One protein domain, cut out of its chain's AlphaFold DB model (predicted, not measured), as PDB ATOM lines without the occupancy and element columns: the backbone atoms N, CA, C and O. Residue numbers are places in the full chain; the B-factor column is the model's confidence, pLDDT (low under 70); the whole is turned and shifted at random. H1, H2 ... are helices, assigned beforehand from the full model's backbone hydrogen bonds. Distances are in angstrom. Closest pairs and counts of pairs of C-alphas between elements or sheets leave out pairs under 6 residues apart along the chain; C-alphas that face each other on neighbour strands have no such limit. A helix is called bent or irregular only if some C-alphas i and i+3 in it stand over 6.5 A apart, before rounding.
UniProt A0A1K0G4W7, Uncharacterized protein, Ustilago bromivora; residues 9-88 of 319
ATOM      1  N   SER A   9     -17.323  46.361 -25.395       81.94
ATOM      2  CA  SER A   9     -17.135  44.963 -24.977       81.94
ATOM      3  C   SER A   9     -15.991  44.283 -25.739       81.94
ATOM      4  O   SER A   9     -15.232  43.508 -25.162       81.94
ATOM      5  N   MET A  10     -15.845  44.578 -27.034       83.06
ATOM      6  CA  MET A  10     -14.778  44.024 -27.867       83.06
ATOM      7  C   MET A  10     -13.401  44.600 -27.510       83.06
ATOM      8  O   MET A  10     -12.420  43.857 -27.513       83.06
ATOM      9  N   ILE A  11     -13.320  45.893 -27.177       85.25
ATOM     10  CA  ILE A  11     -12.077  46.538 -26.724       85.25
ATOM     11  C   ILE A  11     -11.603  45.892 -25.420       85.25
ATOM     12  O   ILE A  11     -10.466  45.427 -25.345       85.25
ATOM     13  N   ILE A  12     -12.494  45.775 -24.431       84.00
ATOM     14  CA  ILE A  12     -12.190  45.128 -23.149       84.00
ATOM     15  C   ILE A  12     -11.761  43.673 -23.370       84.00
ATOM     16  O   ILE A  12     -10.755  43.225 -22.824       84.00
ATOM     17  N   PHE A  13     -12.477  42.939 -24.224       86.56
ATOM     18  CA  PHE A  13     -12.140  41.555 -24.532       86.56
ATOM     19  C   PHE A  13     -10.735  41.409 -25.131       86.56
ATOM     20  O   PHE A  13      -9.977  40.550 -24.688       86.56
ATOM     21  N   LYS A  14     -10.361  42.263 -26.092       87.00
ATOM     22  CA  LYS A  14      -9.016  42.266 -26.694       87.00
ATOM     23  C   LYS A  14      -7.926  42.651 -25.699       87.00
ATOM     24  O   LYS A  14      -6.819  42.126 -25.788       87.00
ATOM     25  N   LEU A  15      -8.224  43.542 -24.751       85.31
ATOM     26  CA  LEU A  15      -7.290  43.861 -23.675       85.31
ATOM     27  C   LEU A  15      -7.016  42.618 -22.827       85.31
ATOM     28  O   LEU A  15      -5.854  42.313 -22.578       85.31
ATOM     29  N   ILE A  16      -8.051  41.883 -22.430       85.56
ATOM     30  CA  ILE A  16      -7.916  40.705 -21.565       85.56
ATOM     31  C   ILE A  16      -7.330  39.497 -22.326       85.56
ATOM     32  O   ILE A  16      -6.528  38.749 -21.770       85.56
ATOM     33  N   PHE A  17      -7.693  39.316 -23.599       87.06
ATOM     34  CA  PHE A  17      -7.303  38.177 -24.437       87.06
ATOM     35  C   PHE A  17      -6.729  38.638 -25.792       87.06
ATOM     36  O   PHE A  17      -7.424  38.562 -26.809       87.06
ATOM     37  N   PRO A  18      -5.462  39.084 -25.851       82.75
ATOM     38  CA  PRO A  18      -4.890  39.662 -27.071       82.75
ATOM     39  C   PRO A  18      -4.756  38.661 -28.229       82.75
ATOM     40  O   PRO A  18      -4.855  39.053 -29.388       82.75
ATOM     41  N   SER A  19      -4.588  37.368 -27.928       83.75
ATOM     42  CA  SER A  19      -4.278  36.334 -28.931       83.75
ATOM     43  C   SER A  19      -5.452  35.409 -29.273       83.75
ATOM     44  O   SER A  19      -5.282  34.475 -30.051       83.75
ATOM     45  N   ALA A  20      -6.637  35.616 -28.689       80.12
ATOM     46  CA  ALA A  20      -7.761  34.696 -28.862       80.12
ATOM     47  C   ALA A  20      -8.719  35.173 -29.971       80.12
ATOM     48  O   ALA A  20      -9.422  36.169 -29.770       80.12
ATOM     49  N   PRO A  21      -8.835  34.458 -31.108       78.56
ATOM     50  CA  PRO A  21      -9.898  34.724 -32.066       78.56
ATOM     51  C   PRO A  21     -11.237  34.310 -31.444       78.56
ATOM     52  O   PRO A  21     -11.451  33.142 -31.116       78.56
ATOM     53  N   VAL A  22     -12.151  35.263 -31.247       76.69
ATOM     54  CA  VAL A  22     -13.470  34.994 -30.657       76.69
ATOM     55  C   VAL A  22     -14.577  35.521 -31.551       76.69
ATOM     56  O   VAL A  22     -14.558  36.666 -31.996       76.69
ATOM     57  N   LYS A  23     -15.570  34.660 -31.794       86.81
ATOM     58  CA  LYS A  23     -16.797  35.016 -32.508       86.81
ATOM     59  C   LYS A  23     -17.535  36.117 -31.727       86.81
ATOM     60  O   LYS A  23     -17.803  35.900 -30.541       86.81
ATOM     61  N   PRO A  24     -17.933  37.241 -32.353       80.62
ATOM     62  CA  PRO A  24     -18.565  38.378 -31.671       80.62
ATOM     63  C   PRO A  24     -19.731  38.003 -30.745       80.62
ATOM     64  O   PRO A  24     -19.833  38.511 -29.630       80.62
ATOM     65  N   ASN A  25     -20.546  37.029 -31.159       84.12
ATOM     66  CA  ASN A  25     -21.715  36.565 -30.405       84.12
ATOM     67  C   ASN A  25     -21.358  35.911 -29.055       84.12
ATOM     68  O   ASN A  25     -22.183  35.892 -28.147       84.12
ATOM     69  N   HIS A  26     -20.127  35.420 -28.887       86.44
ATOM     70  CA  HIS A  26     -19.662  34.765 -27.660       86.44
ATOM     71  C   HIS A  26     -18.890  35.709 -26.730       86.44
ATOM     72  O   HIS A  26     -18.627  35.350 -25.583       86.44
ATOM     73  N   ILE A  27     -18.546  36.920 -27.191       87.06
ATOM     74  CA  ILE A  27     -17.750  37.882 -26.413       87.06
ATOM     75  C   ILE A  27     -18.477  38.259 -25.121       87.06
ATOM     76  O   ILE A  27     -17.872  38.223 -24.054       87.06
ATOM     77  N   LYS A  28     -19.782  38.554 -25.193       86.56
ATOM     78  CA  LYS A  28     -20.578  38.936 -24.014       86.56
ATOM     79  C   LYS A  28     -20.633  37.826 -22.963       86.56
ATOM     80  O   LYS A  28     -20.398  38.090 -21.790       86.56
ATOM     81  N   ALA A  29     -20.910  36.592 -23.385       89.44
ATOM     82  CA  ALA A  29     -20.978  35.445 -22.481       89.44
ATOM     83  C   ALA A  29     -19.615  35.156 -21.837       89.44
ATOM     84  O   ALA A  29     -19.530  34.945 -20.631       89.44
ATOM     85  N   LYS A  30     -18.535  35.220 -22.624       90.00
ATOM     86  CA  LYS A  30     -17.178  35.004 -22.120       90.00
ATOM     87  C   LYS A  30     -16.738  36.115 -21.167       90.00
ATOM     88  O   LYS A  30     -16.148  35.812 -20.138       90.00
ATOM     89  N   LEU A  31     -17.051  37.378 -21.464       90.25
ATOM     90  CA  LEU A  31     -16.753  38.498 -20.570       90.25
ATOM     91  C   LEU A  31     -17.517  38.375 -19.246       90.25
ATOM     92  O   LEU A  31     -16.915  38.543 -18.191       90.25
ATOM     93  N   ARG A  32     -18.802  38.001 -19.301       92.56
ATOM     94  CA  ARG A  32     -19.607  37.714 -18.106       92.56
ATOM     95  C   ARG A  32     -18.976  36.599 -17.270       92.56
ATOM     96  O   ARG A  32     -18.751  36.787 -16.082       92.56
ATOM     97  N   TRP A  33     -18.611  35.484 -17.901       94.81
ATOM     98  CA  TRP A  33     -17.952  34.367 -17.221       94.81
ATOM     99  C   TRP A  33     -16.623  34.776 -16.565       94.81
ATOM    100  O   TRP A  33     -16.340  34.377 -15.436       94.81
ATOM    101  N   VAL A  34     -15.819  35.606 -17.240       93.50
ATOM    102  CA  VAL A  34     -14.571  36.154 -16.683       93.50
ATOM    103  C   VAL A  34     -14.851  37.029 -15.464       93.50
ATOM    104  O   VAL A  34     -14.188  36.862 -14.445       93.50
ATOM    105  N   GLN A  35     -15.841  37.921 -15.538       92.81
ATOM    106  CA  GLN A  35     -16.231  38.779 -14.415       92.81
ATOM    107  C   GLN A  35     -16.726  37.958 -13.218       92.81
ATOM    108  O   GLN A  35     -16.273  38.172 -12.097       92.81
ATOM    109  N   GLU A  36     -17.606  36.982 -13.439       95.00
ATOM    110  CA  GLU A  36     -18.119  36.102 -12.382       95.00
ATOM    111  C   GLU A  36     -16.997  35.285 -11.732       95.00
ATOM    112  O   GLU A  36     -16.883  35.235 -10.504       95.00
ATOM    113  N   THR A  37     -16.124  34.693 -12.551       94.75
ATOM    114  CA  THR A  37     -14.964  33.932 -12.071       94.75
ATOM    115  C   THR A  37     -14.017  34.834 -11.284       94.75
ATOM    116  O   THR A  37     -13.563  34.454 -10.206       94.75
ATOM    117  N   TYR A  38     -13.774  36.054 -11.767       94.94
ATOM    118  CA  TYR A  38     -12.970  37.057 -11.077       94.94
ATOM    119  C   TYR A  38     -13.525  37.376  -9.689       94.94
ATOM    120  O   TYR A  38     -12.789  37.273  -8.713       94.94
ATOM    121  N   TYR A  39     -14.813  37.713  -9.569       93.75
ATOM    122  CA  TYR A  39     -15.412  38.020  -8.267       93.75
ATOM    123  C   TYR A  39     -15.383  36.816  -7.326       93.75
ATOM    124  O   TYR A  39     -15.135  36.980  -6.132       93.75
ATOM    125  N   LYS A  40     -15.599  35.606  -7.853       94.81
ATOM    126  CA  LYS A  40     -15.535  34.374  -7.065       94.81
ATOM    127  C   LYS A  40     -14.136  34.122  -6.508       94.81
ATOM    128  O   LYS A  40     -14.025  33.763  -5.342       94.81
ATOM    129  N   GLU A  41     -13.086  34.295  -7.310       93.75
ATOM    130  CA  GLU A  41     -11.705  34.117  -6.844       93.75
ATOM    131  C   GLU A  41     -11.249  35.284  -5.954       93.75
ATOM    132  O   GLU A  41     -10.665  35.046  -4.901       93.75
ATOM    133  N   LYS A  42     -11.601  36.533  -6.290       91.25
ATOM    134  CA  LYS A  42     -11.298  37.721  -5.472       91.25
ATOM    135  C   LYS A  42     -11.895  37.624  -4.067       91.25
ATOM    136  O   LYS A  42     -11.234  38.008  -3.114       91.25
ATOM    137  N   LYS A  43     -13.103  37.069  -3.914       90.81
ATOM    138  CA  LYS A  43     -13.723  36.831  -2.595       90.81
ATOM    139  C   LYS A  43     -12.950  35.842  -1.716       90.81
ATOM    140  O   LYS A  43     -13.138  35.859  -0.507       90.81
ATOM    141  N   LYS A  44     -12.124  34.972  -2.307       90.00
ATOM    142  CA  LYS A  44     -11.272  34.034  -1.559       90.00
ATOM    143  C   LYS A  44      -9.949  34.662  -1.127       90.00
ATOM    144  O   LYS A  44      -9.249  34.077  -0.308       90.00
ATOM    145  N   LEU A  45      -9.581  35.809  -1.699       85.81
ATOM    146  CA  LEU A  45      -8.400  36.549  -1.278       85.81
ATOM    147  C   LEU A  45      -8.679  37.254   0.050       85.81
ATOM    148  O   LEU A  45      -9.808  37.652   0.340       85.81
ATOM    149  N   SER A  46      -7.634  37.414   0.858       77.19
ATOM    150  CA  SER A  46      -7.706  38.217   2.077       77.19
ATOM    151  C   SER A  46      -8.053  39.677   1.739       77.19
ATOM    152  O   SER A  46      -7.844  40.136   0.612       77.19
ATOM    153  N   LEU A  47      -8.527  40.438   2.730       73.75
ATOM    154  CA  LEU A  47      -8.855  41.857   2.556       73.75
ATOM    155  C   LEU A  47      -7.658  42.666   2.016       73.75
ATOM    156  O   LEU A  47      -7.829  43.509   1.140       73.75
ATOM    157  N   THR A  48      -6.444  42.348   2.478       68.38
ATOM    158  CA  THR A  48      -5.187  42.957   2.011       68.38
ATOM    159  C   THR A  48      -4.858  42.563   0.570       68.38
ATOM    160  O   THR A  48      -4.339  43.376  -0.188       68.38
ATOM    161  N   GLY A  49      -5.200  41.337   0.159       72.38
ATOM    162  CA  GLY A  49      -4.980  40.866  -1.208       72.38
ATOM    163  C   GLY A  49      -6.029  41.299  -2.226       72.38
ATOM    164  O   GLY A  49      -5.778  41.242  -3.424       72.38
ATOM    165  N   ALA A  50      -7.191  41.769  -1.779       76.88
ATOM    166  CA  ALA A  50      -8.292  42.142  -2.661       76.88
ATOM    167  C   ALA A  50      -8.088  43.483  -3.401       76.88
ATOM    168  O   ALA A  50      -8.874  43.791  -4.303       76.88
ATOM    169  N   GLY A  51      -7.087  44.285  -3.023       82.31
ATOM    170  CA  GLY A  51      -6.847  45.618  -3.593       82.31
ATOM    171  C   GLY A  51      -5.467  45.839  -4.217       82.31
ATOM    172  O   GLY A  51      -5.314  46.792  -4.977       82.31
ATOM    173  N   MET A  52      -4.482  44.988  -3.925       87.62
ATOM    174  CA  MET A  52      -3.107  45.163  -4.398       87.62
ATOM    175  C   MET A  52      -2.823  44.294  -5.621       87.62
ATOM    176  O   MET A  52      -3.206  43.124  -5.663       87.62
ATOM    177  N   LEU A  53      -2.124  44.861  -6.606       91.12
ATOM    178  CA  LEU A  53      -1.588  44.081  -7.715       91.12
ATOM    179  C   LEU A  53      -0.459  43.176  -7.231       91.12
ATOM    180  O   LEU A  53       0.219  43.481  -6.253       91.12
ATOM    181  N   LEU A  54      -0.245  42.071  -7.946       92.00
ATOM    182  CA  LEU A  54       0.849  41.155  -7.643       92.00
ATOM    183  C   LEU A  54       2.212  41.857  -7.767       92.00
ATOM    184  O   LEU A  54       3.086  41.601  -6.945       92.00
ATOM    185  N   GLU A  55       2.361  42.769  -8.737       91.62
ATOM    186  CA  GLU A  55       3.564  43.598  -8.929       91.62
ATOM    187  C   GLU A  55       3.883  44.519  -7.736       91.62
ATOM    188  O   GLU A  55       5.053  44.783  -7.469       91.62
ATOM    189  N   ASP A  56       2.864  44.944  -6.986       91.69
ATOM    190  CA  ASP A  56       3.010  45.854  -5.842       91.69
ATOM    191  C   ASP A  56       3.098  45.111  -4.496       91.69
ATOM    192  O   ASP A  56       3.278  45.730  -3.445       91.69
ATOM    193  N   MET A  57       2.914  43.787  -4.493       92.00
ATOM    194  CA  MET A  57       2.939  42.984  -3.276       92.00
ATOM    195  C   MET A  57       4.359  42.584  -2.886       92.00
ATOM    196  O   MET A  57       5.103  42.007  -3.674       92.00
ATOM    197  N   ASP A  58       4.683  42.776  -1.609       93.00
ATOM    198  CA  ASP A  58       5.855  42.148  -1.006       93.00
ATOM    199  C   ASP A  58       5.657  40.622  -0.925       93.00
ATOM    200  O   ASP A  58       4.590  40.138  -0.531       93.00
ATOM    201  N   ALA A  59       6.706  39.865  -1.252       93.94
ATOM    202  CA  ALA A  59       6.745  38.411  -1.142       93.94
ATOM    203  C   ALA A  59       6.533  37.919   0.302       93.94
ATOM    204  O   ALA A  59       6.129  36.775   0.508       93.94
ATOM    205  N   SER A  60       6.769  38.776   1.303       93.19
ATOM    206  CA  SER A  60       6.475  38.482   2.711       93.19
ATOM    207  C   SER A  60       4.972  38.487   3.051       93.19
ATOM    208  O   SER A  60       4.572  37.982   4.103       93.19
ATOM    209  N   ASN A  61       4.113  39.034   2.179       91.75
ATOM    210  CA  ASN A  61       2.677  39.109   2.423       91.75
ATOM    211  C   ASN A  61       2.034  37.718   2.342       91.75
ATOM    212  O   ASN A  61       2.177  37.009   1.349       91.75
ATOM    213  N   LEU A  62       1.213  37.368   3.336       87.00
ATOM    214  CA  LEU A  62       0.491  36.088   3.385       87.00
ATOM    215  C   LEU A  62      -0.391  35.836   2.140       87.00
ATOM    216  O   LEU A  62      -0.701  34.696   1.803       87.00
ATOM    217  N   SER A  63      -0.792  36.901   1.444       90.50
ATOM    218  CA  SER A  63      -1.638  36.850   0.245       90.50
ATOM    219  C   SER A  63      -0.847  36.692  -1.055       90.50
ATOM    220  O   SER A  63      -1.455  36.368  -2.075       90.50
ATOM    221  N   TYR A  64       0.477  36.893  -1.030       93.19
ATOM    222  CA  TYR A  64       1.340  36.856  -2.213       93.19
ATOM    223  C   TYR A  64       1.230  35.513  -2.936       93.19
ATOM    224  O   TYR A  64       0.922  35.467  -4.124       93.19
ATOM    225  N   THR A  65       1.366  34.407  -2.200       92.94
ATOM    226  CA  THR A  65       1.286  33.047  -2.757       92.94
ATOM    227  C   THR A  65      -0.067  32.775  -3.416       92.94
ATOM    228  O   THR A  65      -0.124  32.196  -4.501       92.94
ATOM    229  N   SER A  66      -1.164  33.235  -2.806       91.94
ATOM    230  CA  SER A  66      -2.520  33.081  -3.350       91.94
ATOM    231  C   SER A  66      -2.725  33.906  -4.625       91.94
ATOM    232  O   SER A  66      -3.257  33.393  -5.612       91.94
ATOM    233  N   CYS A  67      -2.267  35.163  -4.644       91.94
ATOM    234  CA  CYS A  67      -2.322  36.024  -5.828       91.94
ATOM    235  C   CYS A  67      -1.432  35.502  -6.968       91.94
ATOM    236  O   CYS A  67      -1.850  35.511  -8.130       91.94
ATOM    237  N   LEU A  68      -0.240  34.990  -6.648       94.88
ATOM    238  CA  LEU A  68       0.685  34.378  -7.602       94.88
ATOM    239  C   LEU A  68       0.093  33.105  -8.219       94.88
ATOM    240  O   LEU A  68       0.116  32.937  -9.440       94.88
ATOM    241  N   ALA A  69      -0.500  32.232  -7.398       95.12
ATOM    242  CA  ALA A  69      -1.160  31.016  -7.870       95.12
ATOM    243  C   ALA A  69      -2.338  31.332  -8.807       95.12
ATOM    244  O   ALA A  69      -2.484  30.695  -9.853       95.12
ATOM    245  N   LEU A  70      -3.156  32.341  -8.482       94.38
ATOM    246  CA  LEU A  70      -4.252  32.787  -9.350       94.38
ATOM    247  C   LEU A  70      -3.748  33.382 -10.665       94.38
ATOM    248  O   LEU A  70      -4.307  33.063 -11.713       94.38
ATOM    249  N   SER A  71      -2.689  34.192 -10.627       94.31
ATOM    250  CA  SER A  71      -2.103  34.803 -11.829       94.31
ATOM    251  C   SER A  71      -1.459  33.754 -12.741       94.31
ATOM    252  O   SER A  71      -1.602  33.818 -13.959       94.31
ATOM    253  N   THR A  72      -0.853  32.719 -12.152       94.88
ATOM    254  CA  THR A  72      -0.307  31.564 -12.886       94.88
ATOM    255  C   THR A  72      -1.420  30.717 -13.506       94.88
ATOM    256  O   THR A  72      -1.322  30.291 -14.656       94.88
ATOM    257  N   LYS A  73      -2.516  30.487 -12.770       95.88
ATOM    258  CA  LYS A  73      -3.665  29.699 -13.242       95.88
ATOM    259  C   LYS A  73      -4.476  30.426 -14.317       95.88
ATOM    260  O   LYS A  73      -5.006  29.799 -15.234       95.88
ATOM    261  N   TYR A  74      -4.605  31.740 -14.191       94.25
ATOM    262  CA  TYR A  74      -5.429  32.577 -15.046       94.25
ATOM    263  C   TYR A  74      -4.609  33.768 -15.546       94.25
ATOM    264  O   TYR A  74      -4.594  34.825 -14.924       94.25
ATOM    265  N   ALA A  75      -4.024  33.641 -16.738       90.62
ATOM    266  CA  ALA A  75      -3.233  34.709 -17.364       90.62
ATOM    267  C   ALA A  75      -3.994  36.044 -17.542       90.62
ATOM    268  O   ALA A  75      -3.393  37.096 -17.733       90.62
ATOM    269  N   TRP A  76      -5.331  36.017 -17.489       93.94
ATOM    270  CA  TRP A  76      -6.181  37.204 -17.564       93.94
ATOM    271  C   TRP A  76      -6.421  37.895 -16.211       93.94
ATOM    272  O   TRP A  76      -6.888  39.034 -16.192       93.94
ATOM    273  N   PHE A  77      -6.158  37.216 -15.089       94.12
ATOM    274  CA  PHE A  77      -6.588  37.638 -13.755       94.12
ATOM    275  C   PHE A  77      -5.952  38.957 -13.332       94.12
ATOM    276  O   PHE A  77      -6.676  39.883 -12.982       94.12
ATOM    277  N   GLU A  78      -4.630  39.080 -13.445       92.31
ATOM    278  CA  GLU A  78      -3.899  40.293 -13.065       92.31
ATOM    279  C   GLU A  78      -4.375  41.518 -13.858       92.31
ATOM    280  O   GLU A  78      -4.681  42.570 -13.297       92.31
ATOM    281  N   LYS A  79      -4.558  41.353 -15.172       91.44
ATOM    282  CA  LYS A  79      -5.041  42.428 -16.044       91.44
ATOM    283  C   LYS A  79      -6.475  42.842 -15.715       91.44
ATOM    284  O   LYS A  79      -6.794  44.032 -15.726       91.44
ATOM    285  N   MET A  80      -7.333  41.873 -15.396       91.00
ATOM    286  CA  MET A  80      -8.701  42.129 -14.949       91.00
ATOM    287  C   MET A  80      -8.727  42.815 -13.577       91.00
ATOM    288  O   MET A  80      -9.518  43.734 -13.372       91.00
ATOM    289  N   HIS A  81      -7.839  42.415 -12.664       91.88
ATOM    290  CA  HIS A  81      -7.694  43.003 -11.336       91.88
ATOM    291  C   HIS A  81      -7.266  44.473 -11.419       91.88
ATOM    292  O   HIS A  81      -7.923  45.336 -10.842       91.88
ATOM    293  N   LYS A  82      -6.259  44.777 -12.248       91.38
ATOM    294  CA  LYS A  82      -5.791  46.142 -12.542       91.38
ATOM    295  C   LYS A  82      -6.890  47.045 -13.079       91.38
ATOM    296  O   LYS A  82      -7.040  48.179 -12.629       91.38
ATOM    297  N   MET A  83      -7.684  46.530 -14.014       88.75
ATOM    298  CA  MET A  83      -8.801  47.273 -14.594       88.75
ATOM    299  C   MET A  83      -9.932  47.506 -13.582       88.75
ATOM    300  O   MET A  83     -10.486  48.597 -13.525       88.75
ATOM    301  N   MET A  84     -10.245  46.512 -12.747       88.12
ATOM    302  CA  MET A  84     -11.303  46.608 -11.734       88.12
ATOM    303  C   MET A  84     -10.927  47.461 -10.519       88.12
ATOM    304  O   MET A  84     -11.816  48.004  -9.874       88.12
ATOM    305  N   ASN A  85      -9.639  47.600 -10.211       87.75
ATOM    306  CA  ASN A  85      -9.163  48.470  -9.134       87.75
ATOM    307  C   ASN A  85      -8.960  49.928  -9.604       87.75
ATOM    308  O   ASN A  85      -8.400  50.733  -8.867       87.75
ATOM    309  N   GLY A  86      -9.368  50.279 -10.832       81.56
ATOM    310  CA  GLY A  86      -9.234  51.636 -11.379       81.56
ATOM    311  C   GLY A  86      -7.800  52.045 -11.738       81.56
ATOM    312  O   GLY A  86      -7.573  53.173 -12.163       81.56
ATOM    313  N   GLN A  87      -6.830  51.133 -11.615       69.19
ATOM    314  CA  GLN A  87      -5.416  51.379 -11.918       69.19
ATOM    315  C   GLN A  87      -5.050  51.126 -13.381       69.19
ATOM    316  O   GLN A  87      -3.913  51.371 -13.794       69.19
ATOM    317  N   SER A  88      -5.985  50.647 -14.207       65.31
ATOM    318  CA  SER A  88      -5.801  50.737 -15.649       65.31
ATOM    319  C   SER A  88      -5.839  52.212 -16.030       65.31
ATOM    320  O   SER A  88      -6.898  52.758 -16.334       65.31
TER     321      SER A  88
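This is residues 9 to 88 of the 319 residues of an uncharacterized protein of Ustilago bromivora (UniProt A0A1K0G4W7). One long helix, H2, makes one long side of an elongated body, and three shorter helices lie on one side of it at different levels along its length: H1 packs on its first part, residues 24 to 31, H4 stands crosswise near Tyr 38, and H3 runs roughly back along H2 near its last residues. The long link of residues 43 to 63 folds round at the end of the body where H2 ends. The printed part has 80 residues with four named helices, in the order H1, H2, H3, H4, and no named strand; the class is all helix. The whole is compact, with a radius of gyration of the C-alphas of 13.2 A and spans of 43 by 22 by 20 A.

H1, residues 9 to 16, touches residues 24 to 31 of H2, residues 24 to 42, at a steep tilt of 53 degrees, and the two run the same way. Their closest C-alphas are those of Phe 13 and Leu 31, 6.8 A apart. H3, residues 64 to 73, is close to H2 but not clearly touching, at a shallow tilt of 22 degrees, opposite ways; the closest C-alphas are those of Glu 41 and Leu 70, 8.0 A apart. H4, residues 77 to 84, only just touches H2, at residue 38, with 3 pairs of C-alphas within 8 A; the closest are those of Tyr 38 and Phe 77, 6.9 A apart. H4 is about perpendicular to H2, at 87 degrees. H3 and H4 touch only at the corner by their link, and only just, with 3 pairs of C-alphas within 8 A; those of Ser 71 and Phe 77 are closest, at 5.6 A. H1 and H4 are close but not clearly touching, with the C-alphas of Ile 16 and Lys 79 closest at 6.5 A. H1 and H3 are apart. In H1, H3 and H4 every O i to N i+4 pair is within hydrogen-bond range; in H2 13 of 15 are.

H1 begins at C-alpha 9, at (-17.135, 44.963, -24.977), and is 10.7 A long. H2 measures 27.2 A from C-alpha 24 to C-alpha 42, at (-11.298, 37.721, -5.472). It is irregular, but only just: C-alphas 25 and 28 are 6.9 A apart. H3 is 14.1 A long, and H4, 10.3 A long, ends at C-alpha 84, at (-11.303, 46.608, -11.734).

The two C-alphas farthest apart are those of Asn 25 and Ser 60, at 43.5 A. The printed part has no cut. The link from H1 to H2 is short, that from H2 to H3 is long, with 21 residues, and that from H3 to H4 is tight. The mean pLDDT of the printed part is 88.1, and residue 48 and residues 87 to 88 are under 70.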